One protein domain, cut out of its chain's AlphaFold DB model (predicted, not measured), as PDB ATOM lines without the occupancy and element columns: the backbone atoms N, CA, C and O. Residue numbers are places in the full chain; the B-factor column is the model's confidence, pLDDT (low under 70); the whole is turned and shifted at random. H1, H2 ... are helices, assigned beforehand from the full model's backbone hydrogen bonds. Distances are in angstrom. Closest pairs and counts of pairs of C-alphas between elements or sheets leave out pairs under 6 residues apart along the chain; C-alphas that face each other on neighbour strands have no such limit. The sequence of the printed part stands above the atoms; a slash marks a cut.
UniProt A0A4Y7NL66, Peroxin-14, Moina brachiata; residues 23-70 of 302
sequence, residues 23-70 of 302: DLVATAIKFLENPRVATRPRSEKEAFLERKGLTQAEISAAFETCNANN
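This is residues 23 to 70 of the 302 residues of the protein "Peroxin-14" of Moina brachiata (UniProt A0A4Y7NL66). What shape is it? H4, the longest helix, crosses H1, and H3 completes a triangle with them. What else? The 48-residue printed part has named helices H1 to H4 in order, is all helix and is compact: radius of gyration of the C-alphas 9.5 A, spans 23 by 19 by 14 A.

Which helix is longest? H4, residues 56 to 68, is 18.4 A long and ends at C-alpha 68 (-33.165, -9.604, 48.775). The others? H1, residues 23 to 32, begins at C-alpha 23 (-40.082, -5.756, 32.208); H2 is 35 to 38, H3 42 to 51.

What touches H4? H1 does, the same way at a steep tilt of 53 degrees; closest are the C-alphas of Ile 29 and Ala 62, 5.2 A. H3 touches residues 56 to 59 alone; closest are the C-alphas of Leu 49 and Ile 59, 6.8 A. And H2? It is apart from H4. Backbones? In H1, H3 and H4 every O i to N i+4 pair is within hydrogen-bond range.

Any cut? The printed part has none. Low confidence? Residues 69 to 70 are under pLDDT 70.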
ATOM      1  N   ASP A  23     -38.815  -5.031  32.376       86.88
ATOM      2  CA  ASP A  23     -40.082  -5.756  32.208       86.88
ATOM      3  C   ASP A  23     -39.917  -7.292  32.209       86.88
ATOM      4  O   ASP A  23     -40.722  -8.028  32.796       86.88
ATOM      5  N   LEU A  24     -38.862  -7.804  31.562       89.44
ATOM      6  CA  LEU A  24     -38.535  -9.234  31.554       89.44
ATOM      7  C   LEU A  24     -37.988  -9.675  32.909       89.44
ATOM      8  O   LEU A  24     -38.364 -10.743  33.395       89.44
ATOM      9  N   VAL A  25     -37.161  -8.837  33.538       91.38
ATOM     10  CA  VAL A  25     -36.629  -9.070  34.886       91.38
ATOM     11  C   VAL A  25     -37.767  -9.106  35.910       91.38
ATOM     12  O   VAL A  25     -37.848 -10.046  36.692       91.38
ATOM     13  N   ALA A  26     -38.718  -8.171  35.859       91.19
ATOM     14  CA  ALA A  26     -39.899  -8.146  36.723       91.19
ATOM     15  C   ALA A  26     -40.783  -9.390  36.529       91.19
ATOM     16  O   ALA A  26     -41.265  -9.988  37.496       91.19
ATOM     17  N   THR A  27     -40.953  -9.831  35.279       92.44
ATOM     18  CA  THR A  27     -41.664 -11.080  34.970       92.44
ATOM     19  C   THR A  27     -40.923 -12.301  35.527       92.44
ATOM     20  O   THR A  27     -41.560 -13.215  36.056       92.44
ATOM     21  N   ALA A  28     -39.590 -12.313  35.457       93.06
ATOM     22  CA  ALA A  28     -38.753 -13.361  36.032       93.06
ATOM     23  C   ALA A  28     -38.809 -13.374  37.563       93.06
ATOM     24  O   ALA A  28     -38.976 -14.443  38.140       93.06
ATOM     25  N   ILE A  29     -38.771 -12.215  38.224       92.94
ATOM     26  CA  ILE A  29     -38.928 -12.099  39.683       92.94
ATOM     27  C   ILE A  29     -40.268 -12.707  40.114       92.94
ATOM     28  O   ILE A  29     -40.299 -13.577  40.981       92.94
ATOM     29  N   LYS A  30     -41.366 -12.354  39.434       92.88
ATOM     30  CA  LYS A  30     -42.698 -12.920  39.704       92.88
ATOM     31  C   LYS A  30     -42.766 -14.436  39.479       92.88
ATOM     32  O   LYS A  30     -43.512 -15.139  40.162       92.88
ATOM     33  N   PHE A  31     -42.016 -14.957  38.508       93.12
ATOM     34  CA  PHE A  31     -41.884 -16.397  38.285       93.12
ATOM     35  C   PHE A  31     -41.100 -17.075  39.417       93.12
ATOM     36  O   PHE A  31     -41.529 -18.124  39.897       93.12
ATOM     37  N   LEU A  32     -39.998 -16.469  39.871       92.50
ATOM     38  CA  LEU A  32     -39.146 -16.982  40.946       92.50
ATOM     39  C   LEU A  32     -39.833 -16.950  42.324       92.50
ATOM     40  O   LEU A  32     -39.614 -17.860  43.120       92.50
ATOM     41  N   GLU A  33     -40.710 -15.972  42.576       91.19
ATOM     42  CA  GLU A  33     -41.504 -15.843  43.812       91.19
ATOM     43  C   GLU A  33     -42.601 -16.922  43.939       91.19
ATOM     44  O   GLU A  33     -43.097 -17.213  45.028       91.19
ATOM     45  N   ASN A  34     -42.985 -17.572  42.836       92.25
ATOM     46  CA  ASN A  34     -44.046 -18.574  42.854       92.25
ATOM     47  C   ASN A  34     -43.623 -19.832  43.652       92.25
ATOM     48  O   ASN A  34     -42.638 -20.479  43.285       92.25
ATOM     49  N   PRO A  35     -44.399 -20.298  44.656       87.25
ATOM     50  CA  PRO A  35     -44.027 -21.440  45.503       87.25
ATOM     51  C   PRO A  35     -43.838 -22.759  44.732       87.25
ATOM     52  O   PRO A  35     -43.069 -23.631  45.140       87.25
ATOM     53  N   ARG A  36     -44.509 -22.922  43.584       86.81
ATOM     54  CA  ARG A  36     -44.350 -24.103  42.714       86.81
ATOM     55  C   ARG A  36     -43.025 -24.104  41.950       86.81
ATOM     56  O   ARG A  36     -42.564 -25.165  41.543       86.81
ATOM     57  N   VAL A  37     -42.445 -22.926  41.750       89.81
ATOM     58  CA  VAL A  37     -41.182 -22.712  41.044       89.81
ATOM     59  C   VAL A  37     -40.035 -22.626  42.045       89.81
ATOM     60  O   VAL A  37     -38.991 -23.216  41.807       89.81
ATOM     61  N   ALA A  38     -40.236 -21.993  43.204       85.38
ATOM     62  CA  ALA A  38     -39.232 -21.875  44.262       85.38
ATOM     63  C   ALA A  38     -38.639 -23.236  44.680       85.38
ATOM     64  O   ALA A  38     -37.425 -23.344  44.848       85.38
ATOM     65  N   THR A  39     -39.479 -24.278  44.742       88.38
ATOM     66  CA  THR A  39     -39.094 -25.670  45.058       88.38
ATOM     67  C   THR A  39     -38.254 -26.363  43.978       88.38
ATOM     68  O   THR A  39     -37.655 -27.402  44.252       88.38
ATOM     69  N   ARG A  40     -38.188 -25.817  42.756       92.94
ATOM     70  CA  ARG A  40     -37.384 -26.366  41.655       92.94
ATOM     71  C   ARG A  40     -35.898 -26.022  41.829       92.94
ATOM     72  O   ARG A  40     -35.579 -24.939  42.339       92.94
ATOM     73  N   PRO A  41     -34.978 -26.900  41.386       92.19
ATOM     74  CA  PRO A  41     -33.543 -26.633  41.433       92.19
ATOM     75  C   PRO A  41     -33.180 -25.374  40.631       92.19
ATOM     76  O   PRO A  41     -33.805 -25.052  39.622       92.19
ATOM     77  N   ARG A  42     -32.148 -24.650  41.083       91.62
ATOM     78  CA  ARG A  42     -31.714 -23.370  40.491       91.62
ATOM     79  C   ARG A  42     -31.403 -23.478  38.995       91.62
ATOM     80  O   ARG A  42     -31.888 -22.653  38.232       91.62
ATOM     81  N   SER A  43     -30.710 -24.540  38.589       92.62
ATOM     82  CA  SER A  43     -30.360 -24.791  37.185       92.62
ATOM     83  C   SER A  43     -31.587 -24.916  36.267       92.62
ATOM     84  O   SER A  43     -31.574 -24.399  35.155       92.62
ATOM     85  N   GLU A  44     -32.687 -25.524  36.734       94.19
ATOM     86  CA  GLU A  44     -33.925 -25.648  35.944       94.19
ATOM     87  C   GLU A  44     -34.628 -24.288  35.788       94.19
ATOM     88  O   GLU A  44     -35.187 -23.985  34.733       94.19
ATOM     89  N   LYS A  45     -34.557 -23.438  36.822       94.44
ATOM     90  CA  LYS A  45     -35.085 -22.067  36.792       94.44
ATOM     91  C   LYS A  45     -34.277 -21.168  35.854       94.44
ATOM     92  O   LYS A  45     -34.877 -20.417  35.092       94.44
ATOM     93  N   GLU A  46     -32.951 -21.271  35.876       94.31
ATOM     94  CA  GLU A  46     -32.050 -20.540  34.972       94.31
ATOM     95  C   GLU A  46     -32.303 -20.938  33.509       94.31
ATOM     96  O   GLU A  46     -32.635 -20.076  32.698       94.31
ATOM     97  N   ALA A  47     -32.320 -22.239  33.197       93.88
ATOM     98  CA  ALA A  47     -32.593 -22.736  31.845       93.88
ATOM     99  C   ALA A  47     -33.988 -22.339  31.315       93.88
ATOM    100  O   ALA A  47     -34.171 -22.089  30.119       93.88
ATOM    101  N   PHE A  48     -34.999 -22.264  32.190       93.44
ATOM    102  CA  PHE A  48     -36.331 -21.788  31.811       93.44
ATOM    103  C   PHE A  48     -36.325 -20.303  31.420       93.44
ATOM    104  O   PHE A  48     -36.977 -19.927  30.442       93.44
ATOM    105  N   LEU A  49     -35.587 -19.465  32.156       94.44
ATOM    106  CA  LEU A  49     -35.465 -18.034  31.873       94.44
ATOM    107  C   LEU A  49     -34.616 -17.770  30.617       94.44
ATOM    108  O   LEU A  49     -35.002 -16.935  29.799       94.44
ATOM    109  N   GLU A  50     -33.554 -18.545  30.387       93.88
ATOM    110  CA  GLU A  50     -32.775 -18.508  29.138       93.88
ATOM    111  C   GLU A  50     -33.649 -18.855  27.925       93.88
ATOM    112  O   GLU A  50     -33.692 -18.120  26.938       93.88
ATOM    113  N   ARG A  51     -34.443 -19.934  28.016       93.00
ATOM    114  CA  ARG A  51     -35.396 -20.317  26.958       93.00
ATOM    115  C   ARG A  51     -36.476 -19.258  26.734       93.00
ATOM    116  O   ARG A  51     -37.031 -19.164  25.638       93.00
ATOM    117  N   LYS A  52     -36.791 -18.469  27.762       90.19
ATOM    118  CA  LYS A  52     -37.723 -17.340  27.676       90.19
ATOM    119  C   LYS A  52     -37.107 -16.115  26.983       90.19
ATOM    120  O   LYS A  52     -37.844 -15.182  26.671       90.19
ATOM    121  N   GLY A  53     -35.810 -16.151  26.676       89.50
ATOM    122  CA  GLY A  53     -35.085 -15.097  25.973       89.50
ATOM    123  C   GLY A  53     -34.468 -14.056  26.903       89.50
ATOM    124  O   GLY A  53     -34.191 -12.948  26.443       89.50
ATOM    125  N   LEU A  54     -34.290 -14.387  28.187       89.75
ATOM    126  CA  LEU A  54     -33.528 -13.553  29.111       89.75
ATOM    127  C   LEU A  54     -32.038 -13.852  28.964       89.75
ATOM    128  O   LEU A  54     -31.621 -14.996  28.794       89.75
ATOM    129  N   THR A  55     -31.241 -12.799  29.048       92.19
ATOM    130  CA  THR A  55     -29.782 -12.885  29.094       92.19
ATOM    131  C   THR A  55     -29.304 -13.268  30.492       92.19
ATOM    132  O   THR A  55     -29.983 -13.019  31.489       92.19
ATOM    133  N   GLN A  56     -28.094 -13.823  30.593       90.94
ATOM    134  CA  GLN A  56     -27.529 -14.234  31.882       90.94
ATOM    135  C   GLN A  56     -27.453 -13.081  32.899       90.94
ATOM    136  O   GLN A  56     -27.680 -13.300  34.087       90.94
ATOM    137  N   ALA A  57     -27.203 -11.851  32.431       89.56
ATOM    138  CA  ALA A  57     -27.171 -10.650  33.267       89.56
ATOM    139  C   ALA A  57     -28.552 -10.311  33.868       89.56
ATOM    140  O   ALA A  57     -28.666 -10.009  35.059       89.56
ATOM    141  N   GLU A  58     -29.619 -10.421  33.072       91.31
ATOM    142  CA  GLU A  58     -31.003 -10.209  33.519       91.31
ATOM    143  C   GLU A  58     -31.447 -11.296  34.507       91.31
ATOM    144  O   GLU A  58     -32.112 -11.008  35.504       91.31
ATOM    145  N   ILE A  59     -31.037 -12.544  34.259       93.38
ATOM    146  CA  ILE A  59     -31.314 -13.682  35.141       93.38
ATOM    147  C   ILE A  59     -30.662 -13.460  36.507       93.38
ATOM    148  O   ILE A  59     -31.341 -13.583  37.529       93.38
ATOM    149  N   SER A  60     -29.380 -13.077  36.550       90.94
ATOM    150  CA  SER A  60     -28.699 -12.787  37.817       90.94
ATOM    151  C   SER A  60     -29.380 -11.670  38.610       90.94
ATOM    152  O   SER A  60     -29.609 -11.847  39.805       90.94
ATOM    153  N   ALA A  61     -29.791 -10.583  37.945       88.75
ATOM    154  CA  ALA A  61     -30.475  -9.464  38.594       88.75
ATOM    155  C   ALA A  61     -31.838  -9.874  39.190       88.75
ATOM    156  O   ALA A  61     -32.201  -9.454  40.293       88.75
ATOM    157  N   ALA A  62     -32.584 -10.747  38.501       91.62
ATOM    158  CA  ALA A  62     -33.849 -11.281  39.005       91.62
ATOM    159  C   ALA A  62     -33.656 -12.158  40.256       91.62
ATOM    160  O   ALA A  62     -34.423 -12.047  41.215       91.62
ATOM    161  N   PHE A  63     -32.628 -13.017  40.267       91.62
ATOM    162  CA  PHE A  63     -32.305 -13.857  41.425       91.62
ATOM    163  C   PHE A  63     -31.830 -13.042  42.626       91.62
ATOM    164  O   PHE A  63     -32.252 -13.328  43.745       91.62
ATOM    165  N   GLU A  64     -30.995 -12.027  42.408       90.25
ATOM    166  CA  GLU A  64     -30.526 -11.127  43.463       90.25
ATOM    167  C   GLU A  64     -31.695 -10.378  44.113       90.25
ATOM    168  O   GLU A  64     -31.832 -10.384  45.335       90.25
ATOM    169  N   THR A  65     -32.613  -9.850  43.299       86.88
ATOM    170  CA  THR A  65     -33.813  -9.156  43.788       86.88
ATOM    171  C   THR A  65     -34.761 -10.104  44.535       86.88
ATOM    172  O   THR A  65     -35.296  -9.756  45.587       86.88
ATOM    173  N   CYS A  66     -34.952 -11.332  44.040       86.12
ATOM    174  CA  CYS A  66     -35.764 -12.348  44.716       86.12
ATOM    175  C   CYS A  66     -35.151 -12.791  46.057       86.12
ATOM    176  O   CYS A  66     -35.886 -13.081  47.003       86.12
ATOM    177  N   ASN A  67     -33.819 -12.855  46.138       82.06
ATOM    178  CA  ASN A  67     -33.097 -13.190  47.361       82.06
ATOM    179  C   ASN A  67     -33.169 -12.043  48.380       82.06
ATOM    180  O   ASN A  67     -33.450 -12.285  49.548       82.06
ATOM    181  N   ALA A  68     -33.018 -10.793  47.932       77.75
ATOM    182  CA  ALA A  68     -33.165  -9.604  48.775       77.75
ATOM    183  C   ALA A  68     -34.590  -9.444  49.342       77.75
ATOM    184  O   ALA A  68     -34.761  -8.982  50.470       77.75
ATOM    185  N   ASN A  69     -35.613  -9.874  48.595       69.56
ATOM    186  CA  ASN A  69     -37.011  -9.853  49.035       69.56
ATOM    187  C   ASN A  69     -37.408 -11.034  49.946       69.56
ATOM    188  O   ASN A  69     -38.532 -11.044  50.447       69.56
ATOM    189  N   ASN A  70     -36.519 -12.005  50.197       66.06
ATOM    190  CA  ASN A  70     -36.677 -13.008  51.257       66.06
ATOM    191  C   ASN A  70     -35.773 -12.635  52.447       66.06
ATOM    192  O   ASN A  70     -34.657 -13.142  52.558       66.06
TER     193      ASN A  70